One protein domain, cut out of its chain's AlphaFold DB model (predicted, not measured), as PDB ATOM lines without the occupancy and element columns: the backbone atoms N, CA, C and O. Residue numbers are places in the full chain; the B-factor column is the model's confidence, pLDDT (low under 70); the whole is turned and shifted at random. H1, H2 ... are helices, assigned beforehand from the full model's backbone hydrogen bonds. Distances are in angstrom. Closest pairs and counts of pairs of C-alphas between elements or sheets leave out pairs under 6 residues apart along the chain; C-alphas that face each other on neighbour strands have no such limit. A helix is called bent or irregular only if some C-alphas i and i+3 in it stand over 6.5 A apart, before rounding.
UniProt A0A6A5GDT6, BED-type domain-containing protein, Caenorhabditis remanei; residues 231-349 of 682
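Overview. This is residues 231 to 349 of the 682 residues of the protein "BED-type domain-containing protein" of Caenorhabditis remanei (UniProt A0A6A5GDT6). H4 is the core of this all-helix domain, with H2 crossing it on one side and the arm H5a packing on another. H1 and H3 stand near opposite ends of the core, and H5b, the other arm of the bent helix H5, lies near H1. The 119 printed residues hold five named helices, H1 to H5 in chain order, and no named strand. The whole is compact, with a radius of gyration of the C-alphas of 14.8 A and spans of 47 by 32 by 23 A.

Arrangement. Start with H1, residues 231 to 242; it touches H2, residues 244 to 262, only at the corner, closest at the C-alphas of Ala 240 and Gly 247, 4.4 A. H3, residues 264 to 276, touches H2 only at the corner, closest at C-alphas 260 and 267, 5.3 A. In H4, residues 292 to 307, look at Leu 293: its C-alpha is 6.6 A from that of Phe 236, the closest pair with H1, and 6.7 A from that of Arg 250, the closest with H2, at a steep tilt of 65 degrees. H5, residues 320 to 343, was assigned as one helix by its hydrogen bonds but is bent, C-alphas 332 and 335 being 7.1 A apart; its arms are H5a, residues 320 to 332, and H5b, residues 335 to 343. H4 and H5a form a helical hairpin, closest at C-alphas 294 and 330, 6.5 A. Every O i to N i+4 pair is within hydrogen-bond range in H1, H2, H3 and H5b, against 10 of 12 in H4 and 6 of 9 in H5a.

Along the chain. Find C-alpha 231 at (-42.586, 44.481, -45.339), where H1 begins its 16.2 A. H2 runs 26.9 A, H3 18.2 A, H4 19.5 A with a kink of 44 degrees near residue 301, H5a 19.3 A, and H5b 12.3 A to C-alpha 343 at (-33.196, 49.478, -43.580). H4 and H5a are irregular: C-alphas 302 and 305 are 8.0 A apart, and 324 and 327 6.9 A.

Size, cuts and confidence. The two C-alphas farthest apart, of Pro 311 and Phe 349, are 48.6 A apart. The printed part has no cut; the links H3 to H4 and H4 to H5 are long. Look for pLDDT under 70 at residues 280 to 288.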
ATOM      1  N   ILE A 231     -42.043  44.346 -43.981       92.25
ATOM      2  CA  ILE A 231     -42.586  44.481 -45.339       92.25
ATOM      3  C   ILE A 231     -41.670  43.821 -46.376       92.25
ATOM      4  O   ILE A 231     -42.153  43.140 -47.279       92.25
ATOM      5  N   ILE A 232     -40.351  43.945 -46.236       94.94
ATOM      6  CA  ILE A 232     -39.401  43.245 -47.108       94.94
ATOM      7  C   ILE A 232     -39.459  41.735 -46.884       94.94
ATOM      8  O   ILE A 232     -39.433  40.969 -47.848       94.94
ATOM      9  N   HIS A 233     -39.594  41.288 -45.633       92.50
ATOM     10  CA  HIS A 233     -39.848  39.881 -45.349       92.50
ATOM     11  C   HIS A 233     -41.104  39.384 -46.077       92.50
ATOM     12  O   HIS A 233     -41.025  38.366 -46.757       92.50
ATOM     13  N   ARG A 234     -42.209  40.139 -46.052       92.38
ATOM     14  CA  ARG A 234     -43.424  39.821 -46.815       92.38
ATOM     15  C   ARG A 234     -43.179  39.739 -48.319       92.38
ATOM     16  O   ARG A 234     -43.701  38.820 -48.934       92.38
ATOM     17  N   ILE A 235     -42.350  40.609 -48.904       95.69
ATOM     18  CA  ILE A 235     -41.971  40.495 -50.327       95.69
ATOM     19  C   ILE A 235     -41.293  39.141 -50.601       95.69
ATOM     20  O   ILE A 235     -41.637  38.485 -51.581       95.69
ATOM     21  N   PHE A 236     -40.374  38.688 -49.740       95.38
ATOM     22  CA  PHE A 236     -39.767  37.357 -49.886       95.38
ATOM     23  C   PHE A 236     -40.808  36.230 -49.812       95.38
ATOM     24  O   PHE A 236     -40.748  35.291 -50.609       95.38
ATOM     25  N   GLU A 237     -41.743  36.311 -48.864       92.94
ATOM     26  CA  GLU A 237     -42.801  35.312 -48.683       92.94
ATOM     27  C   GLU A 237     -43.725  35.253 -49.908       92.94
ATOM     28  O   GLU A 237     -43.863  34.193 -50.523       92.94
ATOM     29  N   ASP A 238     -44.265  36.400 -50.322       95.38
ATOM     30  CA  ASP A 238     -45.185  36.520 -51.455       95.38
ATOM     31  C   ASP A 238     -44.497  36.098 -52.776       95.38
ATOM     32  O   ASP A 238     -45.111  35.484 -53.654       95.38
ATOM     33  N   PHE A 239     -43.188  36.352 -52.911       96.44
ATOM     34  CA  PHE A 239     -42.393  35.888 -54.049       96.44
ATOM     35  C   PHE A 239     -42.244  34.361 -54.066       96.44
ATOM     36  O   PHE A 239     -42.403  33.740 -55.119       96.44
ATOM     37  N   ALA A 240     -41.976  33.734 -52.916       95.31
ATOM     38  CA  ALA A 240     -41.888  32.277 -52.820       95.31
ATOM     39  C   ALA A 240     -43.231  31.587 -53.111       95.31
ATOM     40  O   ALA A 240     -43.244  30.502 -53.692       95.31
ATOM     41  N   GLU A 241     -44.348  32.217 -52.740       95.38
ATOM     42  CA  GLU A 241     -45.697  31.750 -53.075       95.38
ATOM     43  C   GLU A 241     -45.996  31.880 -54.577       95.38
ATOM     44  O   GLU A 241     -46.569  30.971 -55.182       95.38
ATOM     45  N   SER A 242     -45.555  32.978 -55.194       95.88
ATOM     46  CA  SER A 242     -45.800  33.271 -56.612       95.88
ATOM     47  C   SER A 242     -44.901  32.464 -57.559       95.88
ATOM     48  O   SER A 242     -45.307  32.105 -58.666       95.88
ATOM     49  N   VAL A 243     -43.675  32.140 -57.136       95.75
ATOM     50  CA  VAL A 243     -42.670  31.453 -57.958       95.75
ATOM     51  C   VAL A 243     -42.479  30.016 -57.470       95.75
ATOM     52  O   VAL A 243     -41.674  29.729 -56.584       95.75
ATOM     53  N   HIS A 244     -43.177  29.073 -58.113       93.56
ATOM     54  CA  HIS A 244     -43.242  27.665 -57.692       93.56
ATOM     55  C   HIS A 244     -41.871  27.002 -57.449       93.56
ATOM     56  O   HIS A 244     -41.726  26.210 -56.518       93.56
ATOM     57  N   ILE A 245     -40.854  27.289 -58.275       93.50
ATOM     58  CA  ILE A 245     -39.509  26.717 -58.079       93.50
ATOM     59  C   ILE A 245     -38.875  27.180 -56.759       93.50
ATOM     60  O   ILE A 245     -38.280  26.363 -56.058       93.50
ATOM     61  N   VAL A 246     -39.072  28.448 -56.387       94.31
ATOM     62  CA  VAL A 246     -38.576  29.041 -55.140       94.31
ATOM     63  C   VAL A 246     -39.374  28.516 -53.951       94.31
ATOM     64  O   VAL A 246     -38.776  28.050 -52.982       94.31
ATOM     65  N   GLY A 247     -40.708  28.496 -54.041       93.50
ATOM     66  CA  GLY A 247     -41.569  27.941 -52.991       93.50
ATOM     67  C   GLY A 247     -41.268  26.470 -52.695       93.50
ATOM     68  O   GLY A 247     -41.147  26.067 -51.536       93.50
ATOM     69  N   LYS A 248     -41.048  25.664 -53.740       93.94
ATOM     70  CA  LYS A 248     -40.642  24.264 -53.583       93.94
ATOM     71  C   LYS A 248     -39.249  24.131 -52.966       93.94
ATOM     72  O   LYS A 248     -39.079  23.327 -52.052       93.94
ATOM     73  N   ALA A 249     -38.275  24.916 -53.434       93.69
ATOM     74  CA  ALA A 249     -36.928  24.912 -52.870       93.69
ATOM     75  C   ALA A 249     -36.944  25.246 -51.377       93.69
ATOM     76  O   ALA A 249     -36.343  24.524 -50.587       93.69
ATOM     77  N   ARG A 250     -37.683  26.290 -50.983       92.38
ATOM     78  CA  ARG A 250     -37.854  26.688 -49.586       92.38
ATOM     79  C   ARG A 250     -38.358  25.532 -48.728       92.38
ATOM     80  O   ARG A 250     -37.721  25.195 -47.736       92.38
ATOM     81  N   HIS A 251     -39.464  24.906 -49.126       91.69
ATOM     82  CA  HIS A 251     -40.066  23.797 -48.380       91.69
ATOM     83  C   HIS A 251     -39.112  22.612 -48.211       91.69
ATOM     84  O   HIS A 251     -38.988  22.047 -47.122       91.69
ATOM     85  N   ASP A 252     -38.422  22.227 -49.286       91.75
ATOM     86  CA  ASP A 252     -37.490  21.101 -49.257       91.75
ATOM     87  C   ASP A 252     -36.248  21.430 -48.400       91.75
ATOM     88  O   ASP A 252     -35.825  20.602 -47.590       91.75
ATOM     89  N   ILE A 253     -35.717  22.657 -48.483       91.50
ATOM     90  CA  ILE A 253     -34.593  23.132 -47.657       91.50
ATOM     91  C   ILE A 253     -34.980  23.200 -46.176       91.50
ATOM     92  O   ILE A 253     -34.231  22.725 -45.322       91.50
ATOM     93  N   GLU A 254     -36.154  23.741 -45.847       89.38
ATOM     94  CA  GLU A 254     -36.635  23.832 -44.465       89.38
ATOM     95  C   GLU A 254     -36.761  22.448 -43.820       89.38
ATOM     96  O   GLU A 254     -36.345  22.269 -42.671       89.38
ATOM     97  N   LYS A 255     -37.240  21.447 -44.571       89.19
ATOM     98  CA  LYS A 255     -37.263  20.044 -44.128       89.19
ATOM     99  C   LYS A 255     -35.867  19.483 -43.894       89.19
ATOM    100  O   LYS A 255     -35.656  18.785 -42.904       89.19
ATOM    101  N   ILE A 256     -34.917  19.761 -44.786       89.62
ATOM    102  CA  ILE A 256     -33.524  19.320 -44.624       89.62
ATOM    103  C   ILE A 256     -32.934  19.928 -43.353       89.62
ATOM    104  O   ILE A 256     -32.414  19.200 -42.507       89.62
ATOM    105  N   PHE A 257     -33.072  21.240 -43.165       87.69
ATOM    106  CA  PHE A 257     -32.573  21.913 -41.968       87.69
ATOM    107  C   PHE A 257     -33.293  21.455 -40.702       87.69
ATOM    108  O   PHE A 257     -32.663  21.353 -39.653       87.69
ATOM    109  N   GLN A 258     -34.580  21.121 -40.776       86.56
ATOM    110  CA  GLN A 258     -35.293  20.511 -39.659       86.56
ATOM    111  C   GLN A 258     -34.694  19.153 -39.282       86.56
ATOM    112  O   GLN A 258     -34.402  18.937 -38.110       86.56
ATOM    113  N   ILE A 259     -34.428  18.280 -40.258       86.94
ATOM    114  CA  ILE A 259     -33.799  16.973 -40.015       86.94
ATOM    115  C   ILE A 259     -32.415  17.134 -39.383       86.94
ATOM    116  O   ILE A 259     -32.072  16.385 -38.473       86.94
ATOM    117  N   ILE A 260     -31.625  18.104 -39.853       85.56
ATOM    118  CA  ILE A 260     -30.304  18.389 -39.282       85.56
ATOM    119  C   ILE A 260     -30.440  18.870 -37.832       85.56
ATOM    120  O   ILE A 260     -29.711  18.397 -36.971       85.56
ATOM    121  N   ARG A 261     -31.394  19.761 -37.534       82.69
ATOM    122  CA  ARG A 261     -31.618  20.270 -36.168       82.69
ATOM    123  C   ARG A 261     -32.134  19.208 -35.199       82.69
ATOM    124  O   ARG A 261     -31.843  19.284 -34.012       82.69
ATOM    125  N   GLU A 262     -32.937  18.266 -35.681       84.50
ATOM    126  CA  GLU A 262     -33.538  17.212 -34.854       84.50
ATOM    127  C   GLU A 262     -32.595  16.024 -34.620       84.50
ATOM    128  O   GLU A 262     -32.811  15.252 -33.689       84.50
ATOM    129  N   ASN A 263     -31.551  15.870 -35.440       85.19
ATOM    130  CA  ASN A 263     -30.587  14.780 -35.332       85.19
ATOM    131  C   ASN A 263     -29.198  15.315 -34.959       85.19
ATOM    132  O   ASN A 263     -28.464  15.811 -35.811       85.19
ATOM    133  N   GLU A 264     -28.829  15.150 -33.689       82.56
ATOM    134  CA  GLU A 264     -27.550  15.597 -33.120       82.56
ATOM    135  C   GLU A 264     -26.338  15.056 -33.895       82.56
ATOM    136  O   GLU A 264     -25.448  15.820 -34.250       82.56
ATOM    137  N   ALA A 265     -26.360  13.784 -34.309       83.88
ATOM    138  CA  ALA A 265     -25.279  13.200 -35.105       83.88
ATOM    139  C   ALA A 265     -25.164  13.825 -36.510       83.88
ATOM    140  O   ALA A 265     -24.065  13.959 -37.046       83.88
ATOM    141  N   CYS A 266     -26.286  14.223 -37.126       82.56
ATOM    142  CA  CYS A 266     -26.254  14.982 -38.379       82.56
ATOM    143  C   CYS A 266     -25.683  16.384 -38.164       82.56
ATOM    144  O   CYS A 266     -24.917  16.857 -39.000       82.56
ATOM    145  N   LEU A 267     -26.075  17.046 -37.075       82.00
ATOM    146  CA  LEU A 267     -25.601  18.383 -36.742       82.00
ATOM    147  C   LEU A 267     -24.089  18.386 -36.503       82.00
ATOM    148  O   LEU A 267     -23.398  19.216 -37.090       82.00
ATOM    149  N   ASP A 268     -23.574  17.424 -35.737       82.56
ATOM    150  CA  ASP A 268     -22.142  17.270 -35.469       82.56
ATOM    151  C   ASP A 268     -21.341  17.076 -36.758       82.56
ATOM    152  O   ASP A 268     -20.313  17.723 -36.952       82.56
ATOM    153  N   LEU A 269     -21.842  16.247 -37.683       83.50
ATOM    154  CA  LEU A 269     -21.215  16.058 -38.992       83.50
ATOM    155  C   LEU A 269     -21.187  17.355 -39.806       83.50
ATOM    156  O   LEU A 269     -20.159  17.670 -40.402       83.50
ATOM    157  N   VAL A 270     -22.279  18.128 -39.829       80.62
ATOM    158  CA  VAL A 270     -22.286  19.412 -40.549       80.62
ATOM    159  C   VAL A 270     -21.319  20.407 -39.913       80.62
ATOM    160  O   VAL A 270     -20.561  21.053 -40.631       80.62
ATOM    161  N   VAL A 271     -21.309  20.519 -38.583       81.25
ATOM    162  CA  VAL A 271     -20.391  21.414 -37.861       81.25
ATOM    163  C   VAL A 271     -18.937  21.020 -38.118       81.25
ATOM    164  O   VAL A 271     -18.091  21.894 -38.319       81.25
ATOM    165  N   GLN A 272     -18.645  19.720 -38.160       83.25
ATOM    166  CA  GLN A 272     -17.320  19.211 -38.488       83.25
ATOM    167  C   GLN A 272     -16.912  19.599 -39.915       83.25
ATOM    168  O   GLN A 272     -15.850  20.190 -40.103       83.25
ATOM    169  N   PHE A 273     -17.783  19.385 -40.907       82.44
ATOM    170  CA  PHE A 273     -17.512  19.810 -42.284       82.44
ATOM    171  C   PHE A 273     -17.337  21.331 -42.406       82.44
ATOM    172  O   PHE A 273     -16.454  21.795 -43.123       82.44
ATOM    173  N   GLN A 274     -18.109  22.134 -41.674       80.75
ATOM    174  CA  GLN A 274     -17.940  23.590 -41.684       80.75
ATOM    175  C   GLN A 274     -16.566  24.026 -41.168       80.75
ATOM    176  O   GLN A 274     -15.957  24.926 -41.752       80.75
ATOM    177  N   LYS A 275     -16.057  23.367 -40.119       81.19
ATOM    178  CA  LYS A 275     -14.716  23.621 -39.572       81.19
ATOM    179  C   LYS A 275     -13.615  23.180 -40.531       81.19
ATOM    180  O   LYS A 275     -12.729  23.977 -40.832       81.19
ATOM    181  N   ASP A 276     -13.698  21.952 -41.032       81.88
ATOM    182  CA  ASP A 276     -12.653  21.349 -41.867       81.88
ATOM    183  C   ASP A 276     -12.467  22.106 -43.192       81.88
ATOM    184  O   ASP A 276     -11.350  22.229 -43.694       81.88
ATOM    185  N   TYR A 277     -13.550  22.679 -43.726       75.25
ATOM    186  CA  TYR A 277     -13.551  23.381 -45.011       75.25
ATOM    187  C   TYR A 277     -13.630  24.911 -44.902       75.25
ATOM    188  O   TYR A 277     -13.719  25.581 -45.930       75.25
ATOM    189  N   LYS A 278     -13.566  25.482 -43.687       76.88
ATOM    190  CA  LYS A 278     -13.618  26.940 -43.429       76.88
ATOM    191  C   LYS A 278     -14.784  27.643 -44.142       76.88
ATOM    192  O   LYS A 278     -14.613  28.706 -44.741       76.88
ATOM    193  N   LEU A 279     -15.970  27.040 -44.107       70.69
ATOM    194  CA  LEU A 279     -17.146  27.600 -44.776       70.69
ATOM    195  C   LEU A 279     -17.589  28.900 -44.095       70.69
ATOM    196  O   LEU A 279     -17.674  28.978 -42.872       70.69
ATOM    197  N   SER A 280     -17.893  29.914 -44.905       61.62
ATOM    198  CA  SER A 280     -18.247  31.259 -44.438       61.62
ATOM    199  C   SER A 280     -19.718  31.418 -44.045       61.62
ATOM    200  O   SER A 280     -20.043  32.331 -43.291       61.62
ATOM    201  N   VAL A 281     -20.613  30.545 -44.529       65.50
ATOM    202  CA  VAL A 281     -22.062  30.667 -44.305       65.50
ATOM    203  C   VAL A 281     -22.551  29.564 -43.357       65.50
ATOM    204  O   VAL A 281     -22.632  28.399 -43.771       65.50
ATOM    205  N   PRO A 282     -22.886  29.895 -42.092       69.50
ATOM    206  CA  PRO A 282     -23.409  28.924 -41.138       69.50
ATOM    207  C   PRO A 282     -24.811  28.453 -41.542       69.50
ATOM    208  O   PRO A 282     -25.538  29.137 -42.266       69.50
ATOM    209  N   LEU A 283     -25.223  27.284 -41.041       68.62
ATOM    210  CA  LEU A 283     -26.594  26.818 -41.248       68.62
ATOM    211  C   LEU A 283     -27.588  27.779 -40.567       68.62
ATOM    212  O   LEU A 283     -27.353  28.172 -39.419       68.62
ATOM    213  N   PRO A 284     -28.734  28.105 -41.191       61.16
ATOM    214  CA  PRO A 284     -29.749  28.926 -40.556       61.16
ATOM    215  C   PRO A 284     -30.326  28.172 -39.361       61.16
ATOM    216  O   PRO A 284     -30.902  27.084 -39.476       61.16
ATOM    217  N   THR A 285     -30.167  28.755 -38.178       51.50
ATOM    218  CA  THR A 285     -30.520  28.096 -36.918       51.50
ATOM    219  C   THR A 285     -32.023  28.114 -36.635       51.50
ATOM    220  O   THR A 285     -32.495  27.257 -35.885       51.50
ATOM    221  N   LYS A 286     -32.807  29.022 -37.242       54.78
ATOM    222  CA  LYS A 286     -34.272  29.112 -37.072       54.78
ATOM    223  C   LYS A 286     -34.978  29.649 -38.325       54.78
ATOM    224  O   LYS A 286     -34.496  30.591 -38.944       54.78
ATOM    225  N   SER A 287     -36.138  29.077 -38.649       51.03
ATOM    226  CA  SER A 287     -37.112  29.619 -39.609       51.03
ATOM    227  C   SER A 287     -37.835  30.840 -39.015       51.03
ATOM    228  O   SER A 287     -38.089  30.853 -37.808       51.03
ATOM    229  N   GLY A 288     -38.185  31.835 -39.841       57.12
ATOM    230  CA  GLY A 288     -39.030  32.972 -39.436       57.12
ATOM    231  C   GLY A 288     -38.300  34.227 -38.937       57.12
ATOM    232  O   GLY A 288     -38.887  34.995 -38.188       57.12
ATOM    233  N   GLN A 289     -37.030  34.430 -39.304       71.12
ATOM    234  CA  GLN A 289     -36.386  35.751 -39.203       71.12
ATOM    235  C   GLN A 289     -36.555  36.497 -40.528       71.12
ATOM    236  O   GLN A 289     -36.617  35.855 -41.580       71.12
ATOM    237  N   TRP A 290     -36.578  37.831 -40.507       84.00
ATOM    238  CA  TRP A 290     -36.600  38.605 -41.747       84.00
ATOM    239  C   TRP A 290     -35.459  38.175 -42.683       84.00
ATOM    240  O   TRP A 290     -34.324  37.964 -42.254       84.00
ATOM    241  N   GLY A 291     -35.777  37.979 -43.966       85.56
ATOM    242  CA  GLY A 291     -34.818  37.481 -44.960       85.56
ATOM    243  C   GLY A 291     -34.471  35.987 -44.846       85.56
ATOM    244  O   GLY A 291     -33.517  35.532 -45.484       85.56
ATOM    245  N   SER A 292     -35.225  35.187 -44.074       87.69
ATOM    246  CA  SER A 292     -34.936  33.752 -43.903       87.69
ATOM    247  C   SER A 292     -34.957  32.955 -45.204       87.69
ATOM    248  O   SER A 292     -34.224  31.974 -45.313       87.69
ATOM    249  N   LEU A 293     -35.765  33.357 -46.195       91.56
ATOM    250  CA  LEU A 293     -35.768  32.720 -47.513       91.56
ATOM    251  C   LEU A 293     -34.379  32.819 -48.156       91.56
ATOM    252  O   LEU A 293     -33.761  31.794 -48.425       91.56
ATOM    253  N   PHE A 294     -33.866  34.041 -48.339       93.25
ATOM    254  CA  PHE A 294     -32.570  34.291 -48.974       93.25
ATOM    255  C   PHE A 294     -31.431  33.558 -48.258       93.25
ATOM    256  O   PHE A 294     -30.694  32.789 -48.877       93.25
ATOM    257  N   THR A 295     -31.337  33.731 -46.937       90.88
ATOM    258  CA  THR A 295     -30.275  33.112 -46.130       90.88
ATOM    259  C   THR A 295     -30.346  31.584 -46.154       90.88
ATOM    260  O   THR A 295     -29.308  30.924 -46.180       90.88
ATOM    261  N   SER A 296     -31.546  30.997 -46.226       90.31
ATOM    262  CA  SER A 296     -31.710  29.542 -46.337       90.31
ATOM    263  C   SER A 296     -31.296  29.000 -47.699       90.31
ATOM    264  O   SER A 296     -30.630  27.965 -47.752       90.31
ATOM    265  N   LEU A 297     -31.638  29.697 -48.788       92.19
ATOM    266  CA  LEU A 297     -31.177  29.329 -50.129       92.19
ATOM    267  C   LEU A 297     -29.647  29.406 -50.215       92.19
ATOM    268  O   LEU A 297     -29.005  28.450 -50.654       92.19
ATOM    269  N   GLN A 298     -29.062  30.508 -49.739       91.69
ATOM    270  CA  GLN A 298     -27.616  30.725 -49.742       91.69
ATOM    271  C   GLN A 298     -26.881  29.670 -48.909       91.69
ATOM    272  O   GLN A 298     -25.908  29.078 -49.378       91.69
ATOM    273  N   ALA A 299     -27.370  29.384 -47.701       88.62
ATOM    274  CA  ALA A 299     -26.776  28.367 -46.848       88.62
ATOM    275  C   ALA A 299     -26.905  26.962 -47.445       88.62
ATOM    276  O   ALA A 299     -25.976  26.169 -47.312       88.62
ATOM    277  N   TYR A 300     -28.014  26.642 -48.122       90.50
ATOM    278  CA  TYR A 300     -28.144  25.352 -48.793       90.50
ATOM    279  C   TYR A 300     -27.100  25.197 -49.901       90.50
ATOM    280  O   TYR A 300     -26.361  24.219 -49.894       90.50
ATOM    281  N   VAL A 301     -26.996  26.174 -50.807       90.62
ATOM    282  CA  VAL A 301     -26.036  26.132 -51.925       90.62
ATOM    283  C   VAL A 301     -24.594  26.062 -51.415       90.62
ATOM    284  O   VAL A 301     -23.807  25.260 -51.912       90.62
ATOM    285  N   ALA A 302     -24.254  26.824 -50.372       87.56
ATOM    286  CA  ALA A 302     -22.919  26.799 -49.776       87.56
ATOM    287  C   ALA A 302     -22.558  25.448 -49.129       87.56
ATOM    288  O   ALA A 302     -21.377  25.120 -49.020       87.56
ATOM    289  N   ASN A 303     -23.554  24.668 -48.692       86.06
ATOM    290  CA  ASN A 303     -23.341  23.421 -47.956       86.06
ATOM    291  C   ASN A 303     -23.779  22.157 -48.733       86.06
ATOM    292  O   ASN A 303     -23.689  21.048 -48.202       86.06
ATOM    293  N   GLU A 304     -24.231  22.295 -49.984       86.75
ATOM    294  CA  GLU A 304     -24.884  21.225 -50.752       86.75
ATOM    295  C   GLU A 304     -24.021  19.962 -50.861       86.75
ATOM    296  O   GLU A 304     -24.489  18.854 -50.583       86.75
ATOM    297  N   VAL A 305     -22.746  20.134 -51.223       84.06
ATOM    298  CA  VAL A 305     -21.794  19.032 -51.428       84.06
ATOM    299  C   VAL A 305     -21.704  18.159 -50.175       84.06
ATOM    300  O   VAL A 305     -21.693  16.931 -50.266       84.06
ATOM    301  N   TYR A 306     -21.741  18.768 -48.990       83.44
ATOM    302  CA  TYR A 306     -21.630  18.065 -47.714       83.44
ATOM    303  C   TYR A 306     -22.902  17.312 -47.346       83.44
ATOM    304  O   TYR A 306     -22.830  16.221 -46.778       83.44
ATOM    305  N   PHE A 307     -24.072  17.826 -47.727       86.25
ATOM    306  CA  PHE A 307     -25.330  17.124 -47.479       86.25
ATOM    307  C   PHE A 307     -25.401  15.775 -48.207       86.25
ATOM    308  O   PHE A 307     -26.057  14.858 -47.711       86.25
ATOM    309  N   THR A 308     -24.666  15.598 -49.313       85.44
ATOM    310  CA  THR A 308     -24.552  14.300 -50.007       85.44
ATOM    311  C   THR A 308     -23.834  13.229 -49.176       85.44
ATOM    312  O   THR A 308     -24.129  12.032 -49.297       85.44
ATOM    313  N   HIS A 309     -22.934  13.649 -48.284       85.00
ATOM    314  CA  HIS A 309     -22.177  12.766 -47.402       85.00
ATOM    315  C   HIS A 309     -22.955  12.376 -46.141       85.00
ATOM    316  O   HIS A 309     -22.578  11.412 -45.476       85.00
ATOM    317  N   ILE A 310     -24.073  13.047 -45.843       85.25
ATOM    318  CA  ILE A 310     -24.912  12.756 -44.676       85.25
ATOM    319  C   ILE A 310     -25.898  11.628 -45.022       85.25
ATOM    320  O   ILE A 310     -26.827  11.837 -45.809       85.25
ATOM    321  N   PRO A 311     -25.769  10.424 -44.421       84.75
ATOM    322  CA  PRO A 311     -26.584   9.264 -44.796       84.75
ATOM    323  C   PRO A 311     -28.094   9.508 -44.685       84.75
ATOM    324  O   PRO A 311     -28.857   9.050 -45.533       84.75
ATOM    325  N   HIS A 312     -28.519  10.275 -43.677       85.00
ATOM    326  CA  HIS A 312     -29.925  10.599 -43.424       85.00
ATOM    327  C   HIS A 312     -30.553  11.549 -44.459       85.00
ATOM    328  O   HIS A 312     -31.782  11.641 -44.525       85.00
ATOM    329  N   LEU A 313     -29.737  12.239 -45.267       85.31
ATOM    330  CA  LEU A 313     -30.193  13.225 -46.250       85.31
ATOM    331  C   LEU A 313     -30.165  12.718 -47.695       85.31
ATOM    332  O   LEU A 313     -30.840  13.311 -48.527       85.31
ATOM    333  N   LYS A 314     -29.481  11.604 -48.000       78.31
ATOM    334  CA  LYS A 314     -29.240  11.122 -49.380       78.31
ATOM    335  C   LYS A 314     -30.472  11.088 -50.298       78.31
ATOM    336  O   LYS A 314     -30.360  11.432 -51.466       78.31
ATOM    337  N   ASN A 315     -31.644  10.719 -49.773       82.31
ATOM    338  CA  ASN A 315     -32.897  10.627 -50.545       82.31
ATOM    339  C   ASN A 315     -33.849  11.816 -50.326       82.31
ATOM    340  O   ASN A 315     -35.012  11.762 -50.718       82.31
ATOM    341  N   LYS A 316     -33.386  12.852 -49.626       86.62
ATOM    342  CA  LYS A 316     -34.167  14.027 -49.226       86.62
ATOM    343  C   LYS A 316     -33.566  15.340 -49.734       86.62
ATOM    344  O   LYS A 316     -34.107  16.390 -49.416       86.62
ATOM    345  N   LEU A 317     -32.462  15.275 -50.483       87.75
ATOM    346  CA  LEU A 317     -31.843  16.433 -51.125       87.75
ATOM    347  C   LEU A 317     -32.756  17.029 -52.196       87.75
ATOM    348  O   LEU A 317     -33.670  16.368 -52.703       87.75
ATOM    349  N   LEU A 318     -32.478  18.280 -52.554       90.38
ATOM    350  CA  LEU A 318     -33.233  18.974 -53.587       90.38
ATOM    351  C   LEU A 318     -33.081  18.287 -54.944       90.38
ATOM    352  O   LEU A 318     -32.070  17.661 -55.264       90.38
ATOM    353  N   ASN A 319     -34.109  18.445 -55.775       88.31
ATOM    354  CA  ASN A 319     -34.052  17.995 -57.157       88.31
ATOM    355  C   ASN A 319     -32.898  18.719 -57.887       88.31
ATOM    356  O   ASN A 319     -32.874  19.950 -57.847       88.31
ATOM    357  N   PRO A 320     -32.013  18.012 -58.619       87.56
ATOM    358  CA  PRO A 320     -30.890  18.632 -59.328       87.56
ATOM    359  C   PRO A 320     -31.296  19.775 -60.268       87.56
ATOM    360  O   PRO A 320     -30.563  20.743 -60.417       87.56
ATOM    361  N   LYS A 321     -32.496  19.712 -60.864       89.50
ATOM    362  CA  LYS A 321     -33.025  20.800 -61.702       89.50
ATOM    363  C   LYS A 321     -33.296  22.079 -60.910       89.50
ATOM    364  O   LYS A 321     -33.159  23.160 -61.455       89.50
ATOM    365  N   ILE A 322     -33.708  21.952 -59.648       91.75
ATOM    366  CA  ILE A 322     -33.942  23.095 -58.756       91.75
ATOM    367  C   ILE A 322     -32.602  23.663 -58.302       91.75
ATOM    368  O   ILE A 322     -32.418  24.871 -58.346       91.75
ATOM    369  N   VAL A 323     -31.664  22.789 -57.924       90.81
ATOM    370  CA  VAL A 323     -30.315  23.176 -57.485       90.81
ATOM    371  C   VAL A 323     -29.626  24.071 -58.514       90.81
ATOM    372  O   VAL A 323     -29.099  25.113 -58.142       90.81
ATOM    373  N   VAL A 324     -29.675  23.708 -59.800       92.69
ATOM    374  CA  VAL A 324     -29.041  24.486 -60.882       92.69
ATOM    375  C   VAL A 324     -29.614  25.906 -61.002       92.69
ATOM    376  O   VAL A 324     -28.884  26.827 -61.358       92.69
ATOM    377  N   GLU A 325     -30.887  26.110 -60.662       92.94
ATOM    378  CA  GLU A 325     -31.538  27.426 -60.718       92.94
ATOM    379  C   GLU A 325     -31.312  28.266 -59.449       92.94
ATOM    380  O   GLU A 325     -31.466  29.488 -59.487       92.94
ATOM    381  N   LEU A 326     -30.928  27.656 -58.318       93.44
ATOM    382  CA  LEU A 326     -30.770  28.373 -57.047       93.44
ATOM    383  C   LEU A 326     -29.752  29.520 -57.096       93.44
ATOM    384  O   LEU A 326     -30.097  30.588 -56.595       93.44
ATOM    385  N   PRO A 327     -28.554  29.382 -57.700       94.81
ATOM    386  CA  PRO A 327     -27.617  30.498 -57.814       94.81
ATOM    387  C   PRO A 327     -28.224  31.711 -58.530       94.81
ATOM    388  O   PRO A 327     -28.050  32.839 -58.077       94.81
ATOM    389  N   ARG A 328     -29.008  31.480 -59.595       94.44
ATOM    390  CA  ARG A 328     -29.726  32.550 -60.307       94.44
ATOM    391  C   ARG A 328     -30.771  33.209 -59.408       94.44
ATOM    392  O   ARG A 328     -30.887  34.429 -59.413       94.44
ATOM    393  N   MET A 329     -31.521  32.423 -58.633       94.88
ATOM    394  CA  MET A 329     -32.525  32.954 -57.700       94.88
ATOM    395  C   MET A 329     -31.891  33.729 -56.538       94.88
ATOM    396  O   MET A 329     -32.442  34.736 -56.106       94.88
ATOM    397  N   ILE A 330     -30.735  33.289 -56.036       94.88
ATOM    398  CA  ILE A 330     -29.993  33.985 -54.979       94.88
ATOM    399  C   ILE A 330     -29.503  35.340 -55.490       94.88
ATOM    400  O   ILE A 330     -29.753  36.343 -54.832       94.88
ATOM    401  N   GLU A 331     -28.872  35.398 -56.666       95.31
ATOM    402  CA  GLU A 331     -28.431  36.678 -57.236       95.31
ATOM    403  C   GLU A 331     -29.615  37.615 -57.525       95.31
ATOM    404  O   GLU A 331     -29.513  38.807 -57.260       95.31
ATOM    405  N   LEU A 332     -30.766  37.083 -57.952       95.69
ATOM    406  CA  LEU A 332     -31.995  37.868 -58.122       95.69
ATOM    407  C   LEU A 332     -32.508  38.485 -56.807       95.69
ATOM    408  O   LEU A 332     -33.002  39.607 -56.792       95.69
ATOM    409  N   LEU A 333     -32.422  37.745 -55.700       96.19
ATOM    410  CA  LEU A 333     -32.936  38.155 -54.387       96.19
ATOM    411  C   LEU A 333     -31.948  39.007 -53.571       96.19
ATOM    412  O   LEU A 333     -32.319  39.588 -52.548       96.19
ATOM    413  N   LYS A 334     -30.689  39.075 -54.001       95.38
ATOM    414  CA  LYS A 334     -29.592  39.743 -53.294       95.38
ATOM    415  C   LYS A 334     -29.757  41.263 -53.147       95.38
ATOM    416  O   LYS A 334     -29.461  41.746 -52.049       95.38
ATOM    417  N   PRO A 335     -30.257  42.022 -54.145       96.25
ATOM    418  CA  PRO A 335     -30.561  43.441 -53.950       96.25
ATOM    419  C   PRO A 335     -31.574  43.658 -52.823       96.25
ATOM    420  O   PRO A 335     -31.328  44.435 -51.903       96.25
ATOM    421  N   LEU A 336     -32.659  42.875 -52.811       96.62
ATOM    422  CA  LEU A 336     -33.693  42.961 -51.775       96.62
ATOM    423  C   LEU A 336     -33.146  42.635 -50.377       96.62
ATOM    424  O   LEU A 336     -33.511  43.285 -49.397       96.62
ATOM    425  N   TYR A 337     -32.252  41.648 -50.273       95.56
ATOM    426  CA  TYR A 337     -31.596  41.320 -49.009       95.56
ATOM    427  C   TYR A 337     -30.644  42.437 -48.542       95.56
ATOM    428  O   TYR A 337     -30.679  42.818 -47.376       95.56
ATOM    429  N   SER A 338     -29.868  43.036 -49.449       95.19
ATOM    430  CA  SER A 338     -29.011  44.194 -49.135       95.19
ATOM    431  C   SER A 338     -29.831  45.394 -48.635       95.19
ATOM    432  O   SER A 338     -29.448  46.086 -47.687       95.19
ATOM    433  N   THR A 339     -31.008  45.616 -49.226       95.75
ATOM    434  CA  THR A 339     -31.970  46.626 -48.770       95.75
ATOM    435  C   THR A 339     -32.532  46.311 -47.384       95.75
ATOM    436  O   THR A 339     -32.655  47.222 -46.563       95.75
ATOM    437  N   LEU A 340     -32.822  45.042 -47.080       95.44
ATOM    438  CA  LEU A 340     -33.219  44.617 -45.734       95.44
ATOM    439  C   LEU A 340     -32.132  44.952 -44.705       95.44
ATOM    440  O   LEU A 340     -32.438  45.538 -43.667       95.44
ATOM    441  N   GLU A 341     -30.869  44.623 -44.982       93.44
ATOM    442  CA  GLU A 341     -29.748  44.938 -44.081       93.44
ATOM    443  C   GLU A 341     -29.598  46.450 -43.881       93.44
ATOM    444  O   GLU A 341     -29.454  46.923 -42.751       93.44
ATOM    445  N   THR A 342     -29.734  47.221 -44.960       94.25
ATOM    446  CA  THR A 342     -29.657  48.685 -44.920       94.25
ATOM    447  C   THR A 342     -30.769  49.281 -44.057       94.25
ATOM    448  O   THR A 342     -30.478  50.040 -43.139       94.25
ATOM    449  N   LEU A 343     -32.034  48.910 -44.284       95.19
ATOM    450  CA  LEU A 343     -33.196  49.478 -43.580       95.19
ATOM    451  C   LEU A 343     -33.387  48.939 -42.151       95.19
ATOM    452  O   LEU A 343     -34.178  49.482 -41.373       95.19
ATOM    453  N   THR A 344     -32.648  47.895 -41.775       92.62
ATOM    454  CA  THR A 344     -32.615  47.366 -40.402       92.62
ATOM    455  C   THR A 344     -31.442  47.887 -39.572       92.62
ATOM    456  O   THR A 344     -31.364  47.601 -38.371       92.62
ATOM    457  N   ALA A 345     -30.572  48.720 -40.152       90.44
ATOM    458  CA  ALA A 345     -29.549  49.446 -39.411       90.44
ATOM    459  C   ALA A 345     -30.155  50.509 -38.463       90.44
ATOM    460  O   ALA A 345     -31.261  51.012 -38.662       90.44
ATOM    461  N   GLU A 346     -29.417  50.867 -37.406       83.38
ATOM    462  CA  GLU A 346     -29.922  51.711 -36.300       83.38
ATOM    463  C   GLU A 346     -30.070  53.191 -36.682       83.38
ATOM    464  O   GLU A 346     -30.927  53.902 -36.159       83.38
ATOM    465  N   ASN A 347     -29.272  53.653 -37.646       87.19
ATOM    466  CA  ASN A 347     -29.242  55.047 -38.095       87.19
ATOM    467  C   ASN A 347     -30.121  55.313 -39.326       87.19
ATOM    468  O   ASN A 347     -29.913  56.293 -40.032       87.19
ATOM    469  N   THR A 348     -31.113  54.459 -39.571       94.19
ATOM    470  CA  THR A 348     -32.042  54.582 -40.704       94.19
ATOM    471  C   THR A 348     -33.164  55.566 -40.420       94.19
ATOM    472  O   THR A 348     -33.548  55.784 -39.267       94.19
ATOM    473  N   PHE A 349     -33.729  56.138 -41.470       95.94
ATOM    474  CA  PHE A 349     -34.862  57.053 -41.453       95.94
ATOM    475  C   PHE A 349     -36.007  56.461 -42.268       95.94
ATOM    476  O   PHE A 349     -35.781  55.740 -43.236       95.94
TER     477      PHE A 349